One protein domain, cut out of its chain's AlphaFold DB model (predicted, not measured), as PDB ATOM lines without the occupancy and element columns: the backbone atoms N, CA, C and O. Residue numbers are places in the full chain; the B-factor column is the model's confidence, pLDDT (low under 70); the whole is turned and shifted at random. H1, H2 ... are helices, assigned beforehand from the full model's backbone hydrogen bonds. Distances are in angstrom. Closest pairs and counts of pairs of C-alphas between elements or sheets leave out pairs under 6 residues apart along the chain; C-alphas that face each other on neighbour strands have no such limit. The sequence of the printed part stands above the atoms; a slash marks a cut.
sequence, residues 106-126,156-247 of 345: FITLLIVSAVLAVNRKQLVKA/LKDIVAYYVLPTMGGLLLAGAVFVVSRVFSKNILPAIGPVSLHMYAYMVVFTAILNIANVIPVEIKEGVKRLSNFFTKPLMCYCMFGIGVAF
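Overview. This is residues 106 to 126 and 156 to 247 of the 345 residues of an uncharacterized protein of Clostridium sp. OM02-18AC (UniProt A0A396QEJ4). One long helix, H3, is a beam crossed on one side by three shorter helices, with H1 between H4 and H5; in and before H6, residues 233 to 238 and 241 to 247 stick out. The printed part has 113 residues, with six named helices (H1 to H6), which hold 91 of them, and no named strand; its class is all helix, and it is only just compact, close to loose: radius of gyration of the C-alphas 15.7 A, spans 54 by 40 by 28 A.

Arrangement. Start at H1, residues 106 to 116, which touches H4, residues 199 to 212, at a shallow tilt of 27 degrees, the same way; the closest C-alphas, of Leu 116 and Asn 211, are 5.8 A apart. H2, residues 120 to 125, is close to H4 but not clearly touching: C-alphas 120 and 212, the closest, are 6.3 A apart. H3, residues 156 to 188, touches H5, residues 218 to 232, with residues 162 to 174 alone, about perpendicular at 80 degrees; the closest C-alphas, 167 and 223, are 3.7 A apart. Each O i to N i+4 pair is within hydrogen-bond range but in H3, 26 of 29.

Along the chain. Find C-alpha 106 at (13.643, -49.770, 32.377); H3 runs 45.4 A. H6, residues 236 to 247, ends at (8.381, -59.385, 41.878).

Size, cuts and confidence. Across the cut, residues 127 to 155, C-alphas 126 and 156 are 39.2 A apart; pLDDT is under 70 in 37 residues, among them 156 to 172.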
ATOM      1  N   PHE A 106      14.822 -50.584  32.094       75.38
ATOM      2  CA  PHE A 106      13.643 -49.770  32.377       75.38
ATOM      3  C   PHE A 106      13.911 -48.701  33.450       75.38
ATOM      4  O   PHE A 106      13.669 -47.515  33.215       75.38
ATOM      5  N   ILE A 107      14.481 -49.093  34.597       74.50
ATOM      6  CA  ILE A 107      14.809 -48.173  35.699       74.50
ATOM      7  C   ILE A 107      15.857 -47.143  35.255       74.50
ATOM      8  O   ILE A 107      15.716 -45.953  35.542       74.50
ATOM      9  N   THR A 108      16.867 -47.566  34.494       79.38
ATOM     10  CA  THR A 108      17.917 -46.680  33.969       79.38
ATOM     11  C   THR A 108      17.337 -45.557  33.114       79.38
ATOM     12  O   THR A 108      17.626 -44.380  33.340       79.38
ATOM     13  N   LEU A 109      16.478 -45.902  32.153       77.12
ATOM     14  CA  LEU A 109      15.847 -44.926  31.265       77.12
ATOM     15  C   LEU A 109      14.938 -43.958  32.024       77.12
ATOM     16  O   LEU A 109      14.896 -42.767  31.702       77.12
ATOM     17  N   LEU A 110      14.234 -44.454  33.042       73.38
ATOM     18  CA  LEU A 110      13.406 -43.630  33.911       73.38
ATOM     19  C   LEU A 110      14.236 -42.630  34.710       73.38
ATOM     20  O   LEU A 110      13.936 -41.441  34.640       73.38
ATOM     21  N   ILE A 111      15.286 -43.074  35.406       72.38
ATOM     22  CA  ILE A 111      16.145 -42.202  36.224       72.38
ATOM     23  C   ILE A 111      16.812 -41.136  35.352       72.38
ATOM     24  O   ILE A 111      16.724 -39.941  35.648       72.38
ATOM     25  N   VAL A 112      17.438 -41.541  34.244       82.31
ATOM     26  CA  VAL A 112      18.181 -40.604  33.393       82.31
ATOM     27  C   VAL A 112      17.220 -39.600  32.749       82.31
ATOM     28  O   VAL A 112      17.472 -38.395  32.785       82.31
ATOM     29  N   SER A 113      16.059 -40.044  32.250       80.81
ATOM     30  CA  SER A 113      15.039 -39.116  31.745       80.81
ATOM     31  C   SER A 113      14.511 -38.183  32.830       80.81
ATOM     32  O   SER A 113      14.221 -37.021  32.537       80.81
ATOM     33  N   ALA A 114      14.274 -38.704  34.030       71.56
ATOM     34  CA  ALA A 114      13.674 -37.983  35.139       71.56
ATOM     35  C   ALA A 114      14.546 -36.793  35.536       71.56
ATOM     36  O   ALA A 114      14.060 -35.662  35.578       71.56
ATOM     37  N   VAL A 115      15.842 -37.046  35.724       72.75
ATOM     38  CA  VAL A 115      16.818 -36.042  36.150       72.75
ATOM     39  C   VAL A 115      17.128 -35.041  35.031       72.75
ATOM     40  O   VAL A 115      17.198 -33.841  35.298       72.75
ATOM     41  N   LEU A 116      17.251 -35.485  33.771       80.50
ATOM     42  CA  LEU A 116      17.523 -34.588  32.634       80.50
ATOM     43  C   LEU A 116      16.335 -33.709  32.230       80.50
ATOM     44  O   LEU A 116      16.537 -32.634  31.667       80.50
ATOM     45  N   ALA A 117      15.101 -34.134  32.512       70.38
ATOM     46  CA  ALA A 117      13.900 -33.368  32.173       70.38
ATOM     47  C   ALA A 117      13.721 -32.093  33.017       70.38
ATOM     48  O   ALA A 117      12.871 -31.262  32.694       70.38
ATOM     49  N   VAL A 118      14.493 -31.939  34.092       65.44
ATOM     50  CA  VAL A 118      14.412 -30.785  34.984       65.44
ATOM     51  C   VAL A 118      15.143 -29.613  34.344       65.44
ATOM     52  O   VAL A 118      16.340 -29.684  34.056       65.44
ATOM     53  N   ASN A 119      14.431 -28.502  34.148       63.22
ATOM     54  CA  ASN A 119      15.043 -27.281  33.639       63.22
ATOM     55  C   ASN A 119      16.104 -26.775  34.621       63.22
ATOM     56  O   ASN A 119      15.795 -26.520  35.784       63.22
ATOM     57  N   ARG A 120      17.319 -26.501  34.133       62.03
ATOM     58  CA  ARG A 120      18.421 -25.904  34.916       62.03
ATOM     59  C   ARG A 120      17.969 -24.699  35.746       62.03
ATOM     60  O   ARG A 120      18.322 -24.584  36.912       62.03
ATOM     61  N   LYS A 121      17.156 -23.815  35.156       51.97
ATOM     62  CA  LYS A 121      16.614 -22.622  35.825       51.97
ATOM     63  C   LYS A 121      15.655 -22.967  36.964       51.97
ATOM     64  O   LYS A 121      15.631 -22.232  37.930       51.97
ATOM     65  N   GLN A 122      14.900 -24.063  36.881       50.44
ATOM     66  CA  GLN A 122      14.031 -24.540  37.967       50.44
ATOM     67  C   GLN A 122      14.826 -25.279  39.047       50.44
ATOM     68  O   GLN A 122      14.532 -25.101  40.220       50.44
ATOM     69  N   LEU A 123      15.865 -26.030  38.665       54.56
ATOM     70  CA  LEU A 123      16.764 -26.723  39.593       54.56
ATOM     71  C   LEU A 123      17.575 -25.724  40.436       54.56
ATOM     72  O   LEU A 123      17.721 -25.917  41.631       54.56
ATOM     73  N   VAL A 124      18.011 -24.610  39.835       52.94
ATOM     74  CA  VAL A 124      18.669 -23.489  40.536       52.94
ATOM     75  C   VAL A 124      17.659 -22.572  41.244       52.94
ATOM     76  O   VAL A 124      17.937 -22.096  42.334       52.94
ATOM     77  N   LYS A 125      16.460 -22.336  40.688       43.97
ATOM     78  CA  LYS A 125      15.406 -21.508  41.318       43.97
ATOM     79  C   LYS A 125      14.732 -22.187  42.510       43.97
ATOM     80  O   LYS A 125      14.292 -21.481  43.411       43.97
ATOM     81  N   ALA A 126      14.702 -23.518  42.569       48.28
ATOM     82  CA  ALA A 126      14.407 -24.237  43.810       48.28
ATOM     83  C   ALA A 126      15.339 -23.795  44.965       48.28
ATOM     84  O   ALA A 126      15.002 -24.012  46.121       48.28
ATOM     85  N   LEU A 156      11.357 -34.217   5.775       42.31
ATOM     86  CA  LEU A 156      11.619 -35.528   6.407       42.31
ATOM     87  C   LEU A 156      13.003 -35.642   7.093       42.31
ATOM     88  O   LEU A 156      13.168 -36.412   8.039       42.31
ATOM     89  N   LYS A 157      13.990 -34.853   6.648       53.38
ATOM     90  CA  LYS A 157      15.340 -34.796   7.239       53.38
ATOM     91  C   LYS A 157      15.331 -34.254   8.674       53.38
ATOM     92  O   LYS A 157      16.099 -34.744   9.498       53.38
ATOM     93  N   ASP A 158      14.416 -33.341   8.993       57.41
ATOM     94  CA  ASP A 158      14.300 -32.742  10.327       57.41
ATOM     95  C   ASP A 158      13.722 -33.745  11.337       57.41
ATOM     96  O   ASP A 158      14.127 -33.786  12.497       57.41
ATOM     97  N   ILE A 159      12.841 -34.646  10.891       46.50
ATOM     98  CA  ILE A 159      12.327 -35.741  11.728       46.50
ATOM     99  C   ILE A 159      13.466 -36.701  12.097       46.50
ATOM    100  O   ILE A 159      13.612 -37.092  13.253       46.50
ATOM    101  N   VAL A 160      14.327 -37.062  11.146       46.06
ATOM    102  CA  VAL A 160      15.455 -37.961  11.435       46.06
ATOM    103  C   VAL A 160      16.479 -37.284  12.353       46.06
ATOM    104  O   VAL A 160      16.883 -37.883  13.353       46.06
ATOM    105  N   ALA A 161      16.845 -36.032  12.061       50.47
ATOM    106  CA  ALA A 161      17.862 -35.286  12.800       50.47
ATOM    107  C   ALA A 161      17.433 -34.907  14.225       50.47
ATOM    108  O   ALA A 161      18.233 -35.021  15.151       50.47
ATOM    109  N   TYR A 162      16.174 -34.503  14.417       50.69
ATOM    110  CA  TYR A 162      15.684 -34.000  15.705       50.69
ATOM    111  C   TYR A 162      14.836 -35.006  16.489       50.69
ATOM    112  O   TYR A 162      14.611 -34.799  17.684       50.69
ATOM    113  N   TYR A 163      14.385 -36.110  15.876       41.62
ATOM    114  CA  TYR A 163      13.592 -37.136  16.566       41.62
ATOM    115  C   TYR A 163      14.283 -38.487  16.679       41.62
ATOM    116  O   TYR A 163      14.435 -38.993  17.794       41.62
ATOM    117  N   VAL A 164      14.720 -39.072  15.568       42.44
ATOM    118  CA  VAL A 164      15.229 -40.452  15.564       42.44
ATOM    119  C   VAL A 164      16.639 -40.528  16.154       42.44
ATOM    120  O   VAL A 164      16.856 -41.246  17.133       42.44
ATOM    121  N   LEU A 165      17.582 -39.744  15.620       49.47
ATOM    122  CA  LEU A 165      18.980 -39.762  16.063       49.47
ATOM    123  C   LEU A 165      19.155 -39.391  17.546       49.47
ATOM    124  O   LEU A 165      19.883 -40.099  18.248       49.47
ATOM    125  N   PRO A 166      18.462 -38.369  18.086       51.16
ATOM    126  CA  PRO A 166      18.626 -38.029  19.492       51.16
ATOM    127  C   PRO A 166      18.063 -39.098  20.432       51.16
ATOM    128  O   PRO A 166      18.597 -39.291  21.522       51.16
ATOM    129  N   THR A 167      17.035 -39.848  20.013       47.12
ATOM    130  CA  THR A 167      16.493 -40.976  20.796       47.12
ATOM    131  C   THR A 167      17.524 -42.100  20.936       47.12
ATOM    132  O   THR A 167      17.697 -42.640  22.028       47.12
ATOM    133  N   MET A 168      18.275 -42.396  19.868       55.91
ATOM    134  CA  MET A 168      19.390 -43.353  19.912       55.91
ATOM    135  C   MET A 168      20.537 -42.859  20.804       55.91
ATOM    136  O   MET A 168      21.029 -43.605  21.650       55.91
ATOM    137  N   GLY A 169      20.927 -41.586  20.666       54.19
ATOM    138  CA  GLY A 169      21.945 -40.972  21.525       54.19
ATOM    139  C   GLY A 169      21.539 -40.945  23.004       54.19
ATOM    140  O   GLY A 169      22.380 -41.114  23.884       54.19
ATOM    141  N   GLY A 170      20.241 -40.814  23.286       62.72
ATOM    142  CA  GLY A 170      19.696 -40.899  24.635       62.72
ATOM    143  C   GLY A 170      19.870 -42.277  25.283       62.72
ATOM    144  O   GLY A 170      20.260 -42.353  26.446       62.72
ATOM    145  N   LEU A 171      19.645 -43.366  24.539       66.56
ATOM    146  CA  LEU A 171      19.896 -44.722  25.047       66.56
ATOM    147  C   LEU A 171      21.381 -44.936  25.363       66.56
ATOM    148  O   LEU A 171      21.712 -45.463  26.424       66.56
ATOM    149  N   LEU A 172      22.271 -44.483  24.474       67.88
ATOM    150  CA  LEU A 172      23.715 -44.574  24.687       67.88
ATOM    151  C   LEU A 172      24.150 -43.799  25.937       67.88
ATOM    152  O   LEU A 172      24.905 -44.325  26.750       67.88
ATOM    153  N   LEU A 173      23.639 -42.578  26.124       77.31
ATOM    154  CA  LEU A 173      23.902 -41.778  27.322       77.31
ATOM    155  C   LEU A 173      23.413 -42.485  28.592       77.31
ATOM    156  O   LEU A 173      24.146 -42.541  29.578       77.31
ATOM    157  N   ALA A 174      22.197 -43.035  28.576       72.31
ATOM    158  CA  ALA A 174      21.651 -43.742  29.728       72.31
ATOM    159  C   ALA A 174      22.481 -44.991  30.076       72.31
ATOM    160  O   ALA A 174      22.787 -45.219  31.246       72.31
ATOM    161  N   GLY A 175      22.928 -45.736  29.058       71.62
ATOM    162  CA  GLY A 175      23.853 -46.858  29.213       71.62
ATOM    163  C   GLY A 175      25.225 -46.439  29.752       71.62
ATOM    164  O   GLY A 175      25.756 -47.092  30.647       71.62
ATOM    165  N   ALA A 176      25.783 -45.322  29.281       74.06
ATOM    166  CA  ALA A 176      27.060 -44.806  29.773       74.06
ATOM    167  C   ALA A 176      26.979 -44.407  31.254       74.06
ATOM    168  O   ALA A 176      27.837 -44.795  32.049       74.06
ATOM    169  N   VAL A 177      25.916 -43.695  31.646       83.12
ATOM    170  CA  VAL A 177      25.666 -43.351  33.053       83.12
ATOM    171  C   VAL A 177      25.508 -44.616  33.893       83.12
ATOM    172  O   VAL A 177      26.087 -44.687  34.974       83.12
ATOM    173  N   PHE A 178      24.775 -45.622  33.407       84.88
ATOM    174  CA  PHE A 178      24.637 -46.908  34.091       84.88
ATOM    175  C   PHE A 178      25.992 -47.587  34.326       84.88
ATOM    176  O   PHE A 178      26.295 -47.952  35.461       84.88
ATOM    177  N   VAL A 179      26.824 -47.720  33.289       80.62
ATOM    178  CA  VAL A 179      28.136 -48.380  33.394       80.62
ATOM    179  C   VAL A 179      29.019 -47.664  34.409       80.62
ATOM    180  O   VAL A 179      29.547 -48.310  35.312       80.62
ATOM    181  N   VAL A 180      29.130 -46.335  34.314       82.50
ATOM    182  CA  VAL A 180      29.909 -45.543  35.277       82.50
ATOM    183  C   VAL A 180      29.355 -45.741  36.688       82.50
ATOM    184  O   VAL A 180      30.108 -46.037  37.608       82.50
ATOM    185  N   SER A 181      28.036 -45.680  36.863       80.56
ATOM    186  CA  SER A 181      27.394 -45.849  38.172       80.56
ATOM    187  C   SER A 181      27.624 -47.230  38.781       80.56
ATOM    188  O   SER A 181      27.881 -47.339  39.978       80.56
ATOM    189  N   ARG A 182      27.582 -48.288  37.966       80.00
ATOM    190  CA  ARG A 182      27.819 -49.665  38.410       80.00
ATOM    191  C   ARG A 182      29.282 -49.900  38.780       80.00
ATOM    192  O   ARG A 182      29.550 -50.520  39.804       80.00
ATOM    193  N   VAL A 183      30.220 -49.374  37.990       81.00
ATOM    194  CA  VAL A 183      31.658 -49.435  38.303       81.00
ATOM    195  C   VAL A 183      31.963 -48.659  39.585       81.00
ATOM    196  O   VAL A 183      32.710 -49.146  40.432       81.00
ATOM    197  N   PHE A 184      31.348 -47.492  39.786       77.12
ATOM    198  CA  PHE A 184      31.520 -46.732  41.025       77.12
ATOM    199  C   PHE A 184      30.974 -47.474  42.244       77.12
ATOM    200  O   PHE A 184      31.703 -47.633  43.220       77.12
ATOM    201  N   SER A 185      29.749 -47.991  42.144       78.81
ATOM    202  CA  SER A 185      29.077 -48.738  43.213       78.81
ATOM    203  C   SER A 185      29.773 -50.054  43.576       78.81
ATOM    204  O   SER A 185      29.670 -50.496  44.711       78.81
ATOM    205  N   LYS A 186      30.494 -50.695  42.646       79.31
ATOM    206  CA  LYS A 186      31.126 -52.001  42.899       79.31
ATOM    207  C   LYS A 186      32.637 -51.938  43.129       79.31
ATOM    208  O   LYS A 186      33.156 -52.735  43.903       79.31
ATOM    209  N   ASN A 187      33.352 -51.044  42.446       73.25
ATOM    210  CA  ASN A 187      34.815 -51.109  42.346       73.25
ATOM    211  C   ASN A 187      35.544 -49.872  42.877       73.25
ATOM    212  O   ASN A 187      36.649 -50.021  43.387       73.25
ATOM    213  N   ILE A 188      34.983 -48.668  42.727       76.00
ATOM    214  CA  ILE A 188      35.712 -47.426  43.051       76.00
ATOM    215  C   ILE A 188      35.361 -46.929  44.448       76.00
ATOM    216  O   ILE A 188      36.250 -46.661  45.251       76.00
ATOM    217  N   LEU A 189      34.069 -46.786  44.734       72.38
ATOM    218  CA  LEU A 189      33.587 -46.265  46.006       72.38
ATOM    219  C   LEU A 189      32.335 -47.043  46.421       72.38
ATOM    220  O   LEU A 189      31.248 -46.489  46.399       72.38
ATOM    221  N   PRO A 190      32.449 -48.332  46.764       65.75
ATOM    222  CA  PRO A 190      31.274 -49.124  47.117       65.75
ATOM    223  C   PRO A 190      30.581 -48.626  48.393       65.75
ATOM    224  O   PRO A 190      29.363 -48.744  48.527       65.75
ATOM    225  N   ALA A 191      31.347 -48.020  49.303       66.19
ATOM    226  CA  ALA A 191      30.831 -47.425  50.523       66.19
ATOM    227  C   ALA A 191      31.496 -46.078  50.831       66.19
ATOM    228  O   ALA A 191      32.681 -45.874  50.557       66.19
ATOM    229  N   ILE A 192      30.729 -45.169  51.433       59.62
ATOM    230  CA  ILE A 192      31.231 -43.935  52.048       59.62
ATOM    231  C   ILE A 192      31.027 -44.081  53.557       59.62
ATOM    232  O   ILE A 192      29.930 -43.873  54.074       59.62
ATOM    233  N   GLY A 193      32.079 -44.492  54.266       66.00
ATOM    234  CA  GLY A 193      31.968 -44.874  55.675       66.00
ATOM    235  C   GLY A 193      31.114 -46.146  55.836       66.00
ATOM    236  O   GLY A 193      31.371 -47.111  55.122       66.00
ATOM    237  N   PRO A 194      30.110 -46.176  56.734       58.69
ATOM    238  CA  PRO A 194      29.225 -47.334  56.921       58.69
ATOM    239  C   PRO A 194      28.136 -47.462  55.841       58.69
ATOM    240  O   PRO A 194      27.382 -48.423  55.830       58.69
ATOM    241  N   VAL A 195      28.022 -46.498  54.928       56.62
ATOM    242  CA  VAL A 195      26.936 -46.460  53.947       56.62
ATOM    243  C   VAL A 195      27.366 -47.101  52.636       56.62
ATOM    244  O   VAL A 195      28.181 -46.521  51.916       56.62
ATOM    245  N   SER A 196      26.768 -48.239  52.275       64.31
ATOM    246  CA  SER A 196      26.874 -48.813  50.929       64.31
ATOM    247  C   SER A 196      25.930 -48.102  49.958       64.31
ATOM    248  O   SER A 196      24.712 -48.096  50.154       64.31
ATOM    249  N   LEU A 197      26.463 -47.518  48.885       62.72
ATOM    250  CA  LEU A 197      25.654 -46.795  47.904       62.72
ATOM    251  C   LEU A 197      25.281 -47.706  46.728       62.72
ATOM    252  O   LEU A 197      26.139 -48.181  45.980       62.72
ATOM    253  N   HIS A 198      23.976 -47.918  46.535       70.00
ATOM    254  CA  HIS A 198      23.457 -48.716  45.428       70.00
ATOM    255  C   HIS A 198      23.710 -48.035  44.070       70.00
ATOM    256  O   HIS A 198      23.735 -46.805  43.969       70.00
ATOM    257  N   MET A 199      23.825 -48.814  42.986       78.25
ATOM    258  CA  MET A 199      24.137 -48.286  41.647       78.25
ATOM    259  C   MET A 199      23.158 -47.197  41.176       78.25
ATOM    260  O   MET A 199      23.569 -46.212  40.569       78.25
ATOM    261  N   TYR A 200      21.870 -47.316  41.514       73.00
ATOM    262  CA  TYR A 200      20.860 -46.314  41.163       73.00
ATOM    263  C   TYR A 200      21.077 -44.965  41.864       73.00
ATOM    264  O   TYR A 200      20.796 -43.929  41.264       73.00
ATOM    265  N   ALA A 201      21.642 -44.943  43.076       63.66
ATOM    266  CA  ALA A 201      21.988 -43.694  43.758       63.66
ATOM    267  C   ALA A 201      23.109 -42.949  43.012       63.66
ATOM    268  O   ALA A 201      23.011 -41.744  42.780       63.66
ATOM    269  N   TYR A 202      24.128 -43.672  42.536       68.12
ATOM    270  CA  TYR A 202      25.168 -43.103  41.673       68.12
ATOM    271  C   TYR A 202      24.612 -42.583  40.347       68.12
ATOM    272  O   TYR A 202      24.997 -41.497  39.914       68.12
ATOM    273  N   MET A 203      23.662 -43.297  39.734       75.56
ATOM    274  CA  MET A 203      23.031 -42.849  38.487       75.56
ATOM    275  C   MET A 203      22.342 -41.500  38.650       75.56
ATOM    276  O   MET A 203      22.476 -40.631  37.785       75.56
ATOM    277  N   VAL A 204      21.635 -41.307  39.762       68.31
ATOM    278  CA  VAL A 204      20.997 -40.034  40.104       68.31
ATOM    279  C   VAL A 204      22.036 -38.925  40.209       68.31
ATOM    280  O   VAL A 204      21.903 -37.898  39.542       68.31
ATOM    281  N   VAL A 205      23.086 -39.143  41.005       70.62
ATOM    282  CA  VAL A 205      24.129 -38.142  41.262       70.62
ATOM    283  C   VAL A 205      24.857 -37.769  39.973       70.62
ATOM    284  O   VAL A 205      24.939 -36.589  39.636       70.62
ATOM    285  N   PHE A 206      25.330 -38.751  39.204       79.69
ATOM    286  CA  PHE A 206      26.051 -38.483  37.962       79.69
ATOM    287  C   PHE A 206      25.169 -37.807  36.916       79.69
ATOM    288  O   PHE A 206      25.598 -36.833  36.299       79.69
ATOM    289  N   THR A 207      23.916 -38.243  36.757       79.88
ATOM    290  CA  THR A 207      22.998 -37.577  35.822       79.88
ATOM    291  C   THR A 207      22.712 -36.141  36.254       79.88
ATOM    292  O   THR A 207      22.652 -35.247  35.408       79.88
ATOM    293  N   ALA A 208      22.569 -35.888  37.558       70.38
ATOM    294  CA  ALA A 208      22.334 -34.548  38.084       70.38
ATOM    295  C   ALA A 208      23.537 -33.633  37.822       70.38
ATOM    296  O   ALA A 208      23.352 -32.527  37.315       70.38
ATOM    297  N   ILE A 209      24.760 -34.116  38.070       76.25
ATOM    298  CA  ILE A 209      26.002 -33.393  37.764       76.25
ATOM    299  C   ILE A 209      26.064 -33.046  36.273       76.25
ATOM    300  O   ILE A 209      26.265 -31.883  35.926       76.25
ATOM    301  N   LEU A 210      25.819 -34.017  35.388       83.56
ATOM    302  CA  LEU A 210      25.827 -33.790  33.939       83.56
ATOM    303  C   LEU A 210      24.745 -32.790  33.493       83.56
ATOM    304  O   LEU A 210      24.989 -31.970  32.601       83.56
ATOM    305  N   ASN A 211      23.561 -32.819  34.119       80.56
ATOM    306  CA  ASN A 211      22.486 -31.875  33.818       80.56
ATOM    307  C   ASN A 211      22.834 -30.445  34.266       80.56
ATOM    308  O   ASN A 211      22.601 -29.493  33.517       80.56
ATOM    309  N   ILE A 212      23.410 -30.295  35.464       71.81
ATOM    310  CA  ILE A 212      23.814 -29.003  36.046       71.81
ATOM    311  C   ILE A 212      24.980 -28.394  35.263       71.81
ATOM    312  O   ILE A 212      24.939 -27.207  34.934       71.81
ATOM    313  N   ALA A 213      25.975 -29.212  34.911       77.50
ATOM    314  CA  ALA A 213      27.126 -28.811  34.105       77.50
ATOM    315  C   ALA A 213      26.747 -28.437  32.659       77.50
ATOM    316  O   ALA A 213      27.556 -27.863  31.937       77.50
ATOM    317  N   ASN A 214      25.509 -28.727  32.238       80.25
ATOM    318  CA  ASN A 214      24.962 -28.397  30.923       80.25
ATOM    319  C   ASN A 214      25.795 -28.948  29.750       80.25
ATOM    320  O   ASN A 214      25.851 -28.341  28.683       80.25
ATOM    321  N   VAL A 215      26.427 -30.105  29.958       85.00
ATOM    322  CA  VAL A 215      27.253 -30.785  28.946       85.00
ATOM    323  C   VAL A 215      26.381 -31.583  27.972       85.00
ATOM    324  O   VAL A 215      26.781 -31.833  26.841       85.00
ATOM    325  N   ILE A 216      25.173 -31.969  28.395       84.12
ATOM    326  CA  ILE A 216      24.244 -32.753  27.578       84.12
ATOM    327  C   ILE A 216      23.409 -31.810  26.693       84.12
ATOM    328  O   ILE A 216      22.660 -30.993  27.246       84.12
ATOM    329  N   PRO A 217      23.476 -31.942  25.353       83.31
ATOM    330  CA  PRO A 217      22.661 -31.161  24.422       83.31
ATOM    331  C   PRO A 217      21.157 -31.378  24.630       83.31
ATOM    332  O   PRO A 217      20.725 -32.446  25.076       83.31
ATOM    333  N   VAL A 218      20.346 -30.369  24.302       82.56
ATOM    334  CA  VAL A 218      18.887 -30.396  24.524       82.56
ATOM    335  C   VAL A 218      18.234 -31.539  23.746       82.56
ATOM    336  O   VAL A 218      17.366 -32.228  24.279       82.56
ATOM    337  N   GLU A 219      18.720 -31.809  22.540       77.62
ATOM    338  CA  GLU A 219      18.245 -32.865  21.650       77.62
ATOM    339  C   GLU A 219      18.372 -34.238  22.322       77.62
ATOM    340  O   GLU A 219      17.442 -35.043  22.292       77.62
ATOM    341  N   ILE A 220      19.494 -34.492  23.005       81.69
ATOM    342  CA  ILE A 220      19.723 -35.749  23.726       81.69
ATOM    343  C   ILE A 220      18.806 -35.850  24.948       81.69
ATOM    344  O   ILE A 220      18.243 -36.916  25.193       81.69
ATOM    345  N   LYS A 221      18.582 -34.750  25.685       83.19
ATOM    346  CA  LYS A 221      17.616 -34.736  26.803       83.19
ATOM    347  C   LYS A 221      16.208 -35.086  26.319       83.19
ATOM    348  O   LYS A 221      15.509 -35.871  26.965       83.19
ATOM    349  N   GLU A 222      15.798 -34.544  25.174       78.94
ATOM    350  CA  GLU A 222      14.529 -34.897  24.537       78.94
ATOM    351  C   GLU A 222      14.498 -36.354  24.077       78.94
ATOM    352  O   GLU A 222      13.491 -37.032  24.284       78.94
ATOM    353  N   GLY A 223      15.597 -36.857  23.517       73.00
ATOM    354  CA  GLY A 223      15.750 -38.248  23.107       73.00
ATOM    355  C   GLY A 223      15.552 -39.238  24.254       73.00
ATOM    356  O   GLY A 223      14.709 -40.132  24.154       73.00
ATOM    357  N   VAL A 224      16.244 -39.036  25.383       80.69
ATOM    358  CA  VAL A 224      16.064 -39.867  26.592       80.69
ATOM    359  C   VAL A 224      14.620 -39.779  27.094       80.69
ATOM    360  O   VAL A 224      14.014 -40.794  27.435       80.69
ATOM    361  N   LYS A 225      14.030 -38.576  27.097       81.50
ATOM    362  CA  LYS A 225      12.638 -38.369  27.517       81.50
ATOM    363  C   LYS A 225      11.640 -39.094  26.620       81.50
ATOM    364  O   LYS A 225      10.665 -39.649  27.122       81.50
ATOM    365  N   ARG A 226      11.858 -39.107  25.304       74.00
ATOM    366  CA  ARG A 226      11.020 -39.851  24.351       74.00
ATOM    367  C   ARG A 226      11.126 -41.351  24.583       74.00
ATOM    368  O   ARG A 226      10.093 -42.011  24.644       74.00
ATOM    369  N   LEU A 227      12.337 -41.861  24.790       73.38
ATOM    370  CA  LEU A 227      12.558 -43.273  25.073       73.38
ATOM    371  C   LEU A 227      11.895 -43.696  26.392       73.38
ATOM    372  O   LEU A 227      11.128 -44.649  26.420       73.38
ATOM    373  N   SER A 228      12.073 -42.924  27.464       78.06
ATOM    374  CA  SER A 228      11.374 -43.144  28.737       78.06
ATOM    375  C   SER A 228       9.844 -43.095  28.585       78.06
ATOM    376  O   SER A 228       9.128 -43.949  29.112       78.06
ATOM    377  N   ASN A 229       9.316 -42.155  27.792       77.06
ATOM    378  CA  ASN A 229       7.883 -42.085  27.485       77.06
ATOM    379  C   ASN A 229       7.376 -43.294  26.681       77.06
ATOM    380  O   ASN A 229       6.218 -43.677  26.826       77.06
ATOM    381  N   PHE A 230       8.213 -43.903  25.841       75.50
ATOM    382  CA  PHE A 230       7.862 -45.119  25.108       75.50
ATOM    383  C   PHE A 230       7.702 -46.329  26.043       75.50
ATOM    384  O   PHE A 230       6.777 -47.122  25.878       75.50
ATOM    385  N   PHE A 231       8.528 -46.422  27.086       75.62
ATOM    386  CA  PHE A 231       8.387 -47.458  28.113       75.62
ATOM    387  C   PHE A 231       7.207 -47.204  29.064       75.62
ATOM    388  O   PHE A 231       6.542 -48.134  29.504       75.62
ATOM    389  N   THR A 232       6.909 -45.936  29.357       73.00
ATOM    390  CA  THR A 232       5.896 -45.558  30.360       73.00
ATOM    391  C   THR A 232       4.496 -45.301  29.816       73.00
ATOM    392  O   THR A 232       3.597 -45.062  30.616       73.00
ATOM    393  N   LYS A 233       4.259 -45.327  28.498       76.06
ATOM    394  CA  LYS A 233       2.878 -45.294  27.976       76.06
ATOM    395  C   LYS A 233       2.579 -46.453  27.029       76.06
ATOM    396  O   LYS A 233       1.785 -47.300  27.419       76.06
ATOM    397  N   PRO A 234       3.209 -46.563  25.842       73.38
ATOM    398  CA  PRO A 234       2.946 -47.692  24.947       73.38
ATOM    399  C   PRO A 234       3.279 -49.060  25.553       73.38
ATOM    400  O   PRO A 234       2.481 -49.983  25.442       73.38
ATOM    401  N   LEU A 235       4.438 -49.188  26.206       79.81
ATOM    402  CA  LEU A 235       4.910 -50.460  26.773       79.81
ATOM    403  C   LEU A 235       4.469 -50.686  28.223       79.81
ATOM    404  O   LEU A 235       4.846 -51.686  28.825       79.81
ATOM    405  N   MET A 236       3.666 -49.785  28.793       83.00
ATOM    406  CA  MET A 236       3.328 -49.834  30.215       83.00
ATOM    407  C   MET A 236       2.618 -51.135  30.597       83.00
ATOM    408  O   MET A 236       2.958 -51.721  31.617       83.00
ATOM    409  N   CYS A 237       1.676 -51.613  29.780       84.12
ATOM    410  CA  CYS A 237       0.963 -52.866  30.040       84.12
ATOM    411  C   CYS A 237       1.917 -54.068  30.119       84.12
ATOM    412  O   CYS A 237       1.833 -54.867  31.047       84.12
ATOM    413  N   TYR A 238       2.869 -54.132  29.192       85.88
ATOM    414  CA  TYR A 238       3.914 -55.145  29.122       85.88
ATOM    415  C   TYR A 238       4.880 -55.056  30.318       85.88
ATOM    416  O   TYR A 238       5.166 -56.067  30.959       85.88
ATOM    417  N   CYS A 239       5.334 -53.847  30.668       84.56
ATOM    418  CA  CYS A 239       6.237 -53.636  31.798       84.56
ATOM    419  C   CYS A 239       5.579 -54.004  33.132       84.56
ATOM    420  O   CYS A 239       6.186 -54.670  33.964       84.56
ATOM    421  N   MET A 240       4.332 -53.577  33.342       86.62
ATOM    422  CA  MET A 240       3.618 -53.831  34.595       86.62
ATOM    423  C   MET A 240       3.264 -55.305  34.765       86.62
ATOM    424  O   MET A 240       3.385 -55.815  35.873       86.62
ATOM    425  N   PHE A 241       2.891 -55.994  33.683       90.44
ATOM    426  CA  PHE A 241       2.633 -57.432  33.724       90.44
ATOM    427  C   PHE A 241       3.862 -58.209  34.194       90.44
ATOM    428  O   PHE A 241       3.779 -58.995  35.129       90.44
ATOM    429  N   GLY A 242       5.020 -57.952  33.579       87.00
ATOM    430  CA  GLY A 242       6.243 -58.660  33.942       87.00
ATOM    431  C   GLY A 242       6.723 -58.365  35.357       87.00
ATOM    432  O   GLY A 242       7.138 -59.283  36.045       87.00
ATOM    433  N   ILE A 243       6.597 -57.117  35.820       84.88
ATOM    434  CA  ILE A 243       6.900 -56.770  37.217       84.88
ATOM    435  C   ILE A 243       5.946 -57.487  38.184       84.88
ATOM    436  O   ILE A 243       6.375 -57.917  39.251       84.88
ATOM    437  N   GLY A 244       4.670 -57.623  37.813       83.44
ATOM    438  CA  GLY A 244       3.680 -58.367  38.589       83.44
ATOM    439  C   GLY A 244       4.094 -59.820  38.797       83.44
ATOM    440  O   GLY A 244       4.186 -60.251  39.934       83.44
ATOM    441  N   VAL A 245       4.424 -60.530  37.717       90.38
ATOM    442  CA  VAL A 245       4.878 -61.933  37.789       90.38
ATOM    443  C   VAL A 245       6.236 -62.073  38.485       90.38
ATOM    444  O   VAL A 245       6.429 -62.959  39.297       90.38
ATOM    445  N   ALA A 246       7.205 -61.213  38.168       86.88
ATOM    446  CA  ALA A 246       8.582 -61.416  38.621       86.88
ATOM    447  C   ALA A 246       8.826 -61.009  40.082       86.88
ATOM    448  O   ALA A 246       9.744 -61.520  40.716       86.88
ATOM    449  N   PHE A 247       8.060 -60.044  40.605       80.19
ATOM    450  CA  PHE A 247       8.381 -59.385  41.878       80.19
ATOM    451  C   PHE A 247       7.203 -59.278  42.847       80.19
ATOM    452  O   PHE A 247       7.317 -58.571  43.850       80.19
TER     453      PHE A 247